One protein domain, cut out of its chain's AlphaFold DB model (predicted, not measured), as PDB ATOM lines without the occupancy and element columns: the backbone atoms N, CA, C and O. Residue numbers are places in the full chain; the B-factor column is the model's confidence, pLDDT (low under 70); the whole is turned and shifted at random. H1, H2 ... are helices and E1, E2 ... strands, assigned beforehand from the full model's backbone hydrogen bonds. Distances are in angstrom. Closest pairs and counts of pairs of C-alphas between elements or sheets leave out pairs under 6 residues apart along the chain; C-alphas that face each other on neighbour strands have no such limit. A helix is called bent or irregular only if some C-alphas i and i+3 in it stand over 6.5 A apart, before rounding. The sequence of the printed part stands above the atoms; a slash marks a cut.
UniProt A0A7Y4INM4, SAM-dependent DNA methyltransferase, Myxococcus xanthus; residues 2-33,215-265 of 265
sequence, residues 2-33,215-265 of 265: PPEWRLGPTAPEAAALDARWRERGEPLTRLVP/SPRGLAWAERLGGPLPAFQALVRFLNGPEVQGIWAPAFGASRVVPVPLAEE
ATOM      1  N   PRO A   2     136.422 114.544 152.926       35.97
ATOM      2  CA  PRO A   2     135.744 114.754 154.207       35.97
ATOM      3  C   PRO A   2     136.557 115.712 155.105       35.97
ATOM      4  O   PRO A   2     137.782 115.759 154.965       35.97
ATOM      5  N   PRO A   3     135.916 116.477 156.011       42.84
ATOM      6  CA  PRO A   3     136.616 117.431 156.865       42.84
ATOM      7  C   PRO A   3     137.551 116.708 157.844       42.84
ATOM      8  O   PRO A   3     137.139 115.808 158.577       42.84
ATOM      9  N   GLU A   4     138.822 117.105 157.854       56.16
ATOM     10  CA  GLU A   4     139.791 116.645 158.846       56.16
ATOM     11  C   GLU A   4     139.599 117.422 160.148       56.16
ATOM     12  O   GLU A   4     139.886 118.616 160.227       56.16
ATOM     13  N   TRP A   5     139.147 116.730 161.188       49.50
ATOM     14  CA  TRP A   5     139.114 117.264 162.544       49.50
ATOM     15  C   TRP A   5     140.549 117.360 163.078       49.50
ATOM     16  O   TRP A   5     141.225 116.342 163.231       49.50
ATOM     17  N   ARG A   6     141.037 118.582 163.326       56.91
ATOM     18  CA  ARG A   6     142.397 118.856 163.822       56.91
ATOM     19  C   ARG A   6     142.343 119.673 165.110       56.91
ATOM     20  O   ARG A   6     141.510 120.560 165.242       56.91
ATOM     21  N   LEU A   7     143.260 119.387 166.036       56.19
ATOM     22  CA  LEU A   7     143.335 120.025 167.360       56.19
ATOM     23  C   LEU A   7     143.905 121.463 167.336       56.19
ATOM     24  O   LEU A   7     143.921 122.122 168.369       56.19
ATOM     25  N   GLY A   8     144.347 121.973 166.180       65.31
ATOM     26  CA  GLY A   8     144.863 123.337 166.024       65.31
ATOM     27  C   GLY A   8     145.087 123.729 164.555       65.31
ATOM     28  O   GLY A   8     145.009 122.866 163.670       65.31
ATOM     29  N   PRO A   9     145.345 125.020 164.268       75.56
ATOM     30  CA  PRO A   9     145.630 125.487 162.917       75.56
ATOM     31  C   PRO A   9     146.936 124.875 162.400       75.56
ATOM     32  O   PRO A   9     147.907 124.700 163.132       75.56
ATOM     33  N   THR A  10     146.957 124.533 161.116       83.00
ATOM     34  CA  THR A  10     148.151 123.985 160.462       83.00
ATOM     35  C   THR A  10     149.132 125.111 160.174       83.00
ATOM     36  O   THR A  10     148.736 126.118 159.593       83.00
ATOM     37  N   ALA A  11     150.397 124.942 160.566       88.12
ATOM     38  CA  ALA A  11     151.435 125.926 160.278       88.12
ATOM     39  C   ALA A  11     151.504 126.208 158.759       88.12
ATOM     40  O   ALA A  11     151.492 125.250 157.977       88.12
ATOM     41  N   PRO A  12     151.593 127.483 158.320       91.31
ATOM     42  CA  PRO A  12     151.625 127.832 156.896       91.31
ATOM     43  C   PRO A  12     152.727 127.109 156.117       91.31
ATOM     44  O   PRO A  12     152.499 126.661 154.997       91.31
ATOM     45  N   GLU A  13     153.893 126.932 156.739       93.69
ATOM     46  CA  GLU A  13     155.028 126.201 156.172       93.69
ATOM     47  C   GLU A  13     154.677 124.737 155.869       93.69
ATOM     48  O   GLU A  13     154.914 124.257 154.763       93.69
ATOM     49  N   ALA A  14     154.026 124.043 156.808       93.06
ATOM     50  CA  ALA A  14     153.598 122.663 156.610       93.06
ATOM     51  C   ALA A  14     152.526 122.551 155.515       93.06
ATOM     52  O   ALA A  14     152.567 121.626 154.702       93.06
ATOM     53  N   ALA A  15     151.589 123.502 155.447       93.12
ATOM     54  CA  ALA A  15     150.575 123.539 154.393       93.12
ATOM     55  C   ALA A  15     151.187 123.774 152.999       93.12
ATOM     56  O   ALA A  15     150.823 123.079 152.050       93.12
ATOM     57  N   ALA A  16     152.135 124.708 152.881       94.25
ATOM     58  CA  ALA A  16     152.848 124.976 151.634       94.25
ATOM     59  C   ALA A  16     153.697 123.773 151.193       94.25
ATOM     60  O   ALA A  16     153.704 123.418 150.012       94.25
ATOM     61  N   LEU A  17     154.365 123.111 152.145       94.88
ATOM     62  CA  LEU A  17     155.138 121.894 151.908       94.88
ATOM     63  C   LEU A  17     154.254 120.750 151.391       94.88
ATOM     64  O   LEU A  17     154.561 120.154 150.360       94.88
ATOM     65  N   ASP A  18     153.129 120.478 152.063       94.31
ATOM     66  CA  ASP A  18     152.172 119.447 151.644       94.31
ATOM     67  C   ASP A  18     151.607 119.733 150.247       94.31
ATOM     68  O   ASP A  18     151.571 118.835 149.408       94.31
ATOM     69  N   ALA A  19     151.229 120.983 149.958       94.00
ATOM     70  CA  ALA A  19     150.739 121.375 148.638       94.00
ATOM     71  C   ALA A  19     151.786 121.120 147.540       94.00
ATOM     72  O   ALA A  19     151.480 120.470 146.537       94.00
ATOM     73  N   ARG A  20     153.038 121.541 147.766       94.75
ATOM     74  CA  ARG A  20     154.165 121.328 146.843       94.75
ATOM     75  C   ARG A  20     154.419 119.842 146.587       94.75
ATOM     76  O   ARG A  20     154.595 119.424 145.441       94.75
ATOM     77  N   TRP A  21     154.434 119.023 147.639       95.38
ATOM     78  CA  TRP A  21     154.640 117.580 147.507       95.38
ATOM     79  C   TRP A  21     153.454 116.870 146.855       95.38
ATOM     80  O   TRP A  21     153.668 115.926 146.101       95.38
ATOM     81  N   ARG A  22     152.211 117.305 147.084       93.75
ATOM     82  CA  ARG A  22     151.031 116.743 146.402       93.75
ATOM     83  C   ARG A  22     151.020 117.053 144.908       93.75
ATOM     84  O   ARG A  22     150.624 116.193 144.130       93.75
ATOM     85  N   GLU A  23     151.453 118.249 144.520       93.94
ATOM     86  CA  GLU A  23     151.539 118.664 143.116       93.94
ATOM     87  C   GLU A  23     152.584 117.842 142.349       93.94
ATOM     88  O   GLU A  23     152.318 117.339 141.258       93.94
ATOM     89  N   ARG A  24     153.777 117.672 142.929       92.06
ATOM     90  CA  ARG A  24     154.929 117.071 142.229       92.06
ATOM     91  C   ARG A  24     155.151 115.598 142.548       92.06
ATOM     92  O   ARG A  24     155.885 114.908 141.840       92.06
ATOM     93  N   GLY A  25     154.540 115.102 143.612       94.44
ATOM     94  CA  GLY A  25     154.778 113.776 144.152       94.44
ATOM     95  C   GLY A  25     153.674 112.771 143.879       94.44
ATOM     96  O   GLY A  25     152.738 113.004 143.112       94.44
ATOM     97  N   GLU A  26     153.808 111.616 144.515       95.81
ATOM     98  CA  GLU A  26     152.801 110.562 144.541       95.81
ATOM     99  C   GLU A  26     152.657 110.024 145.973       95.81
ATOM    100  O   GLU A  26     153.668 109.853 146.657       95.81
ATOM    101  N   PRO A  27     151.434 109.754 146.472       95.75
ATOM    102  CA  PRO A  27     151.254 109.162 147.795       95.75
ATOM    103  C   PRO A  27     152.048 107.862 147.936       95.75
ATOM    104  O   PRO A  27     151.963 107.005 147.056       95.75
ATOM    105  N   LEU A  28     152.753 107.671 149.058       96.06
ATOM    106  CA  LEU A  28     153.609 106.496 149.288       96.06
ATOM    107  C   LEU A  28     152.903 105.161 148.993       96.06
ATOM    108  O   LEU A  28     153.491 104.266 148.397       96.06
ATOM    109  N   THR A  29     151.628 105.028 149.367       93.75
ATOM    110  CA  THR A  29     150.837 103.804 149.146       93.75
ATOM    111  C   THR A  29     150.480 103.546 147.685       93.75
ATOM    112  O   THR A  29     150.112 102.429 147.345       93.75
ATOM    113  N   ARG A  30     150.523 104.576 146.837       95.94
ATOM    114  CA  ARG A  30     150.342 104.456 145.387       95.94
ATOM    115  C   ARG A  30     151.688 104.248 144.699       95.94
ATOM    116  O   ARG A  30     151.774 103.424 143.798       95.94
ATOM    117  N   LEU A  31     152.721 104.954 145.163       97.31
ATOM    118  CA  LEU A  31     154.091 104.820 144.680       97.31
ATOM    119  C   LEU A  31     154.645 103.407 144.904       97.31
ATOM    120  O   LEU A  31     155.292 102.874 144.013       97.31
ATOM    121  N   VAL A  32     154.357 102.799 146.060       97.50
ATOM    122  CA  VAL A  32     154.718 101.420 146.423       97.50
ATOM    123  C   VAL A  32     153.424 100.623 146.659       97.50
ATOM    124  O   VAL A  32     152.926 100.568 147.792       97.50
ATOM    125  N   PRO A  33     152.822 100.054 145.598       95.31
ATOM    126  CA  PRO A  33     151.440  99.567 145.628       95.31
ATOM    127  C   PRO A  33     151.247  98.313 146.487       95.31
ATOM    128  O   PRO A  33     150.191  98.129 147.098       95.31
ATOM    129  N   SER A 215     154.941 102.183 141.233       97.12
ATOM    130  CA  SER A 215     153.988 102.733 140.263       97.12
ATOM    131  C   SER A 215     154.683 103.061 138.928       97.12
ATOM    132  O   SER A 215     155.910 103.171 138.889       97.12
ATOM    133  N   PRO A 216     153.944 103.335 137.836       96.12
ATOM    134  CA  PRO A 216     154.548 103.820 136.591       96.12
ATOM    135  C   PRO A 216     155.411 105.082 136.767       96.12
ATOM    136  O   PRO A 216     156.499 105.169 136.202       96.12
ATOM    137  N   ARG A 217     154.976 106.042 137.601       96.06
ATOM    138  CA  ARG A 217     155.780 107.239 137.916       96.06
ATOM    139  C   ARG A 217     157.006 106.887 138.760       96.06
ATOM    140  O   ARG A 217     158.070 107.464 138.550       96.06
ATOM    141  N   GLY A 218     156.864 105.937 139.682       97.00
ATOM    142  CA  GLY A 218     157.953 105.411 140.497       97.00
ATOM    143  C   GLY A 218     159.006 104.664 139.690       97.00
ATOM    144  O   GLY A 218     160.185 104.810 139.981       97.00
ATOM    145  N   LEU A 219     158.608 103.921 138.655       97.44
ATOM    146  CA  LEU A 219     159.524 103.252 137.727       97.44
ATOM    147  C   LEU A 219     160.359 104.271 136.947       97.44
ATOM    148  O   LEU A 219     161.581 104.198 136.985       97.44
ATOM    149  N   ALA A 220     159.717 105.277 136.345       96.62
ATOM    150  CA  ALA A 220     160.429 106.349 135.647       96.62
ATOM    151  C   ALA A 220     161.368 107.134 136.585       96.62
ATOM    152  O   ALA A 220     162.446 107.570 136.187       96.62
ATOM    153  N   TRP A 221     160.964 107.334 137.843       96.69
ATOM    154  CA  TRP A 221     161.821 107.929 138.873       96.69
ATOM    155  C   TRP A 221     163.004 107.028 139.239       96.69
ATOM    156  O   TRP A 221     164.134 107.503 139.315       96.69
ATOM    157  N   ALA A 222     162.769 105.727 139.401       97.19
ATOM    158  CA  ALA A 222     163.805 104.751 139.701       97.19
ATOM    159  C   ALA A 222     164.853 104.654 138.590       97.19
ATOM    160  O   ALA A 222     166.035 104.588 138.901       97.19
ATOM    161  N   GLU A 223     164.456 104.710 137.316       96.38
ATOM    162  CA  GLU A 223     165.388 104.735 136.179       96.38
ATOM    163  C   GLU A 223     166.406 105.877 136.298       96.38
ATOM    164  O   GLU A 223     167.605 105.647 136.147       96.38
ATOM    165  N   ARG A 224     165.957 107.082 136.675       95.62
ATOM    166  CA  ARG A 224     166.847 108.237 136.895       95.62
ATOM    167  C   ARG A 224     167.788 108.055 138.085       95.62
ATOM    168  O   ARG A 224     168.897 108.572 138.071       95.62
ATOM    169  N   LEU A 225     167.356 107.319 139.106       95.81
ATOM    170  CA  LEU A 225     168.158 107.031 140.298       95.81
ATOM    171  C   LEU A 225     169.127 105.849 140.123       95.81
ATOM    172  O   LEU A 225     169.850 105.521 141.062       95.81
ATOM    173  N   GLY A 226     169.147 105.192 138.959       96.81
ATOM    174  CA  GLY A 226     169.973 104.006 138.716       96.81
ATOM    175  C   GLY A 226     169.304 102.680 139.098       96.81
ATOM    176  O   GLY A 226     169.971 101.654 139.196       96.81
ATOM    177  N   GLY A 227     167.987 102.680 139.312       97.38
ATOM    178  CA  GLY A 227     167.156 101.486 139.428       97.38
ATOM    179  C   GLY A 227     166.265 101.429 140.678       97.38
ATOM    180  O   GLY A 227     166.220 102.358 141.489       97.38
ATOM    181  N   PRO A 228     165.539 100.309 140.866       97.50
ATOM    182  CA  PRO A 228     164.576 100.148 141.958       97.50
ATOM    183  C   PRO A 228     165.181 100.223 143.368       97.50
ATOM    184  O   PRO A 228     164.568 100.786 144.273       97.50
ATOM    185  N   LEU A 229     166.372  99.652 143.572       97.62
ATOM    186  CA  LEU A 229     167.041  99.660 144.876       97.62
ATOM    187  C   LEU A 229     167.432 101.092 145.303       97.62
ATOM    188  O   LEU A 229     167.021 101.502 146.392       97.62
ATOM    189  N   PRO A 230     168.118 101.893 144.461       98.00
ATOM    190  CA  PRO A 230     168.330 103.315 144.732       98.00
ATOM    191  C   PRO A 230     167.047 104.101 145.032       98.00
ATOM    192  O   PRO A 230     167.049 104.952 145.924       98.00
ATOM    193  N   ALA A 231     165.932 103.791 144.360       97.69
ATOM    194  CA  ALA A 231     164.633 104.396 144.659       97.69
ATOM    195  C   ALA A 231     164.135 104.050 146.073       97.69
ATOM    196  O   ALA A 231     163.703 104.932 146.813       97.69
ATOM    197  N   PHE A 232     164.254 102.791 146.507       98.12
ATOM    198  CA  PHE A 232     163.926 102.392 147.883       98.12
ATOM    199  C   PHE A 232     164.838 103.069 148.916       98.12
ATOM    200  O   PHE A 232     164.354 103.540 149.947       98.12
ATOM    201  N   GLN A 233     166.136 103.191 148.637       98.06
ATOM    202  CA  GLN A 233     167.069 103.932 149.492       98.06
ATOM    203  C   GLN A 233     166.696 105.422 149.578       98.06
ATOM    204  O   GLN A 233     166.737 106.013 150.659       98.06
ATOM    205  N   ALA A 234     166.282 106.030 148.463       97.62
ATOM    206  CA  ALA A 234     165.796 107.405 148.434       97.62
ATOM    207  C   ALA A 234     164.509 107.577 149.257       97.62
ATOM    208  O   ALA A 234     164.400 108.550 150.002       97.62
ATOM    209  N   LEU A 235     163.582 106.610 149.220       97.94
ATOM    210  CA  LEU A 235     162.395 106.604 150.088       97.94
ATOM    211  C   LEU A 235     162.767 106.573 151.572       97.94
ATOM    212  O   LEU A 235     162.187 107.317 152.363       97.94
ATOM    213  N   VAL A 236     163.747 105.751 151.958       98.19
ATOM    214  CA  VAL A 236     164.238 105.699 153.343       98.19
ATOM    215  C   VAL A 236     164.831 107.042 153.768       98.19
ATOM    216  O   VAL A 236     164.506 107.529 154.852       98.19
ATOM    217  N   ARG A 237     165.660 107.669 152.921       97.75
ATOM    218  CA  ARG A 237     166.230 108.999 153.196       97.75
ATOM    219  C   ARG A 237     165.144 110.066 153.325       97.75
ATOM    220  O   ARG A 237     165.153 110.810 154.298       97.75
ATOM    221  N   PHE A 238     164.192 110.099 152.393       97.12
ATOM    222  CA  PHE A 238     163.096 111.065 152.387       97.12
ATOM    223  C   PHE A 238     162.233 110.949 153.648       97.12
ATOM    224  O   PHE A 238     162.072 111.923 154.378       97.12
ATOM    225  N   LEU A 239     161.736 109.747 153.960       96.69
ATOM    226  CA  LEU A 239     160.838 109.528 155.099       96.69
ATOM    227  C   LEU A 239     161.498 109.830 156.446       96.69
ATOM    228  O   LEU A 239     160.813 110.247 157.378       96.69
ATOM    229  N   ASN A 240     162.810 109.634 156.563       97.44
ATOM    230  CA  ASN A 240     163.566 109.952 157.773       97.44
ATOM    231  C   ASN A 240     164.156 111.375 157.765       97.44
ATOM    232  O   ASN A 240     164.798 111.760 158.741       97.44
ATOM    233  N   GLY A 241     163.951 112.137 156.689       96.88
ATOM    234  CA  GLY A 241     164.548 113.448 156.476       96.88
ATOM    235  C   GLY A 241     163.928 114.563 157.326       96.88
ATOM    236  O   GLY A 241     162.813 114.422 157.842       96.88
ATOM    237  N   PRO A 242     164.632 115.701 157.460       96.00
ATOM    238  CA  PRO A 242     164.233 116.795 158.342       96.00
ATOM    239  C   PRO A 242     162.904 117.443 157.938       96.00
ATOM    240  O   PRO A 242     162.093 117.715 158.817       96.00
ATOM    241  N   GLU A 243     162.619 117.627 156.643       95.75
ATOM    242  CA  GLU A 243     161.333 118.195 156.203       95.75
ATOM    243  C   GLU A 243     160.151 117.290 156.586       95.75
ATOM    244  O   GLU A 243     159.132 117.759 157.101       95.75
ATOM    245  N   VAL A 244     160.287 115.970 156.402       95.75
ATOM    246  CA  VAL A 244     159.238 115.019 156.791       95.75
ATOM    247  C   VAL A 244     159.063 115.022 158.305       95.75
ATOM    248  O   VAL A 244     157.940 115.116 158.784       95.75
ATOM    249  N   GLN A 245     160.151 114.926 159.065       95.50
ATOM    250  CA  GLN A 245     160.085 114.726 160.515       95.50
ATOM    251  C   GLN A 245     159.788 116.005 161.300       95.50
ATOM    252  O   GLN A 245     159.078 115.948 162.301       95.50
ATOM    253  N   GLY A 246     160.333 117.138 160.862       94.81
ATOM    254  CA  GLY A 246     160.244 118.423 161.551       94.81
ATOM    255  C   GLY A 246     159.066 119.288 161.114       94.81
ATOM    256  O   GLY A 246     158.580 120.072 161.921       94.81
ATOM    257  N   ILE A 247     158.583 119.134 159.874       94.69
ATOM    258  CA  ILE A 247     157.564 120.030 159.300       94.69
ATOM    259  C   ILE A 247     156.281 119.264 158.962       94.69
ATOM    260  O   ILE A 247     155.210 119.570 159.489       94.69
ATOM    261  N   TRP A 248     156.360 118.244 158.101       94.94
ATOM    262  CA  TRP A 248     155.158 117.586 157.573       94.94
ATOM    263  C   TRP A 248     154.488 116.648 158.587       94.94
ATOM    264  O   TRP A 248     153.284 116.736 158.835       94.94
ATOM    265  N   ALA A 249     155.246 115.737 159.200       93.56
ATOM    266  CA  ALA A 249     154.710 114.702 160.079       93.56
ATOM    267  C   ALA A 249     154.027 115.246 161.348       93.56
ATOM    268  O   ALA A 249     152.961 114.721 161.681       93.56
ATOM    269  N   PRO A 250     154.541 116.297 162.023       91.81
ATOM    270  CA  PRO A 250     153.841 116.916 163.150       91.81
ATOM    271  C   PRO A 250     152.448 117.446 162.784       91.81
ATOM    272  O   PRO A 250     151.542 117.415 163.614       91.81
ATOM    273  N   ALA A 251     152.258 117.901 161.540       90.56
ATOM    274  CA  ALA A 251     150.996 118.458 161.065       90.56
ATOM    275  C   ALA A 251     150.040 117.415 160.455       90.56
ATOM    276  O   ALA A 251     148.823 117.550 160.587       90.56
ATOM    277  N   PHE A 252     150.568 116.397 159.765       90.50
ATOM    278  CA  PHE A 252     149.768 115.502 158.915       90.50
ATOM    279  C   PHE A 252     150.020 114.007 159.128       90.50
ATOM    280  O   PHE A 252     149.245 113.190 158.631       90.50
ATOM    281  N   GLY A 253     151.072 113.616 159.850       85.44
ATOM    282  CA  GLY A 253     151.540 112.225 159.911       85.44
ATOM    283  C   GLY A 253     150.518 111.226 160.462       85.44
ATOM    284  O   GLY A 253     150.569 110.048 160.123       85.44
ATOM    285  N   ALA A 254     149.561 111.685 161.272       78.62
ATOM    286  CA  ALA A 254     148.478 110.849 161.790       78.62
ATOM    287  C   ALA A 254     147.241 110.792 160.867       78.62
ATOM    288  O   ALA A 254     146.460 109.841 160.953       78.62
ATOM    289  N   SER A 255     147.048 111.775 159.982       82.62
ATOM    290  CA  SER A 255     145.820 111.932 159.189       82.62
ATOM    291  C   SER A 255     145.993 111.639 157.699       82.62
ATOM    292  O   SER A 255     145.038 111.204 157.055       82.62
ATOM    293  N   ARG A 256     147.196 111.818 157.138       88.25
ATOM    294  CA  ARG A 256     147.448 111.723 155.692       88.25
ATOM    295  C   ARG A 256     148.512 110.690 155.340       88.25
ATOM    296  O   ARG A 256     149.337 110.298 156.157       88.25
ATOM    297  N   VAL A 257     148.491 110.256 154.081       89.12
ATOM    298  CA  VAL A 257     149.592 109.494 153.482       89.12
ATOM    299  C   VAL A 257     150.589 110.489 152.907       89.12
ATOM    300  O   VAL A 257     150.202 111.344 152.115       89.12
ATOM    301  N   VAL A 258     151.859 110.350 153.285       92.62
ATOM    302  CA  VAL A 258     152.939 111.219 152.808       92.62
ATOM    303  C   VAL A 258     153.053 111.166 151.273       92.62
ATOM    304  O   VAL A 258     153.218 110.073 150.713       92.62
ATOM    305  N   PRO A 259     152.935 112.307 150.572       95.12
ATOM    306  CA  PRO A 259     153.277 112.400 149.159       95.12
ATOM    307  C   PRO A 259     154.800 112.438 149.014       95.12
ATOM    308  O   PRO A 259     155.466 113.260 149.637       95.12
ATOM    309  N   VAL A 260     155.351 111.542 148.200       96.12
ATOM    310  CA  VAL A 260     156.785 111.495 147.906       96.12
ATOM    311  C   VAL A 260     157.040 112.325 146.649       96.12
ATOM    312  O   VAL A 260     156.524 111.949 145.592       96.12
ATOM    313  N   PRO A 261     157.792 113.437 146.716       93.94
ATOM    314  CA  PRO A 261     158.149 114.217 145.536       93.94
ATOM    315  C   PRO A 261     159.038 113.385 144.600       93.94
ATOM    316  O   PRO A 261     159.993 112.755 145.042       93.94
ATOM    317  N   LEU A 262     158.710 113.371 143.303       90.81
ATOM    318  CA  LEU A 262     159.421 112.576 142.284       90.81
ATOM    319  C   LEU A 262     160.248 113.444 141.314       90.81
ATOM    320  O   LEU A 262     160.786 112.930 140.328       90.81
ATOM    321  N   ALA A 263     160.287 114.755 141.562       75.81
ATOM    322  CA  ALA A 263     160.968 115.753 140.741       75.81
ATOM    323  C   ALA A 263     162.419 115.980 141.200       75.81
ATOM    324  O   ALA A 263     162.746 115.720 142.355       75.81
ATOM    325  N   GLU A 264     163.240 116.437 140.257       52.31
ATOM    326  CA  GLU A 264     164.669 116.742 140.378       52.31
ATOM    327  C   GLU A 264     164.951 117.801 141.454       52.31
ATOM    328  O   GLU A 264     164.301 118.849 141.483       52.31
ATOM    329  N   GLU A 265     165.948 117.529 142.294       41.12
ATOM    330  CA  GLU A 265     166.940 118.535 142.683       41.12
ATOM    331  C   GLU A 265     168.301 118.060 142.175       41.12
ATOM    332  O   GLU A 265     168.586 116.846 142.331       41.12
TER     333      GLU A 265
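What this domain is: This is residues 2 to 33 and 215 to 265 of the 265 residues of the protein "SAM-dependent DNA methyltransferase" of Myxococcus xanthus (UniProt A0A7Y4INM4). Two pairs of helices, H1 with H5 and H3 with H4, each at about right angles, lie toward the two ends of an elongated body, with a small antiparallel ladder of two short strands, E1 and E2, in the middle. The short helix H2 lies near H3. The 83 printed residues hold five named helices and two named strands in the order H1 E1 H2 H3 H4 H5 E2, mostly helix. The whole is compact, with a radius of gyration of the C-alphas of 13.5 A, and spans 42 by 26 by 18 A.

How they stand to each other: H1, residues 12 to 24, touches H5, residues 242 to 252, with its residues 13 to 18 alone, about perpendicular at 81 degrees; the closest C-alphas, of Ala 14 and Trp 248, are 5.4 A apart. E1, residues 25 to 27, is antiparallel to E2, residues 259 to 261, with N 26 and O 260 within hydrogen-bond range at 2.9 A. H2, residues 28 to 31, is close to but not clearly touching H3, residues 216 to 224; the closest C-alphas, of Leu 31 and Gly 218, are 5.7 A apart. H4, residues 228 to 239, touches H3 with residues 228 to 231 alone, about perpendicular at 80 degrees; the closest C-alphas, of Ala 222 and Ala 231, are 5.0 A apart. H1 and H4 are apart. Every O i to N i+4 pair is within hydrogen-bond range in H1 and H4, against 4 of 5 in H3 and 3 of 7 in H5, where 3 of 8 O i to N i+3 pairs are; H2 is too short for an i+4 pair.

Where its parts are: H1 starts at C-alpha 12 (151.625, 127.832, 156.896) and is 18.5 A long; H4 is 16.6 A. H5, 14.5 A, is only just irregular: C-alphas 246 and 249 are 6.8 A apart. E2 ends at C-alpha 261 (158.149, 114.217, 145.536).

The domain as a whole: The C-alphas farthest apart, of Leu 7 and Gly 226, are 42.3 A apart. Residues 34 to 214 are not printed, and C-alphas 33 and 215 are 6.7 A apart across this cut. Of the links printed whole, none is long. Residues 2 to 8 and 264 to 265 have pLDDT under 70.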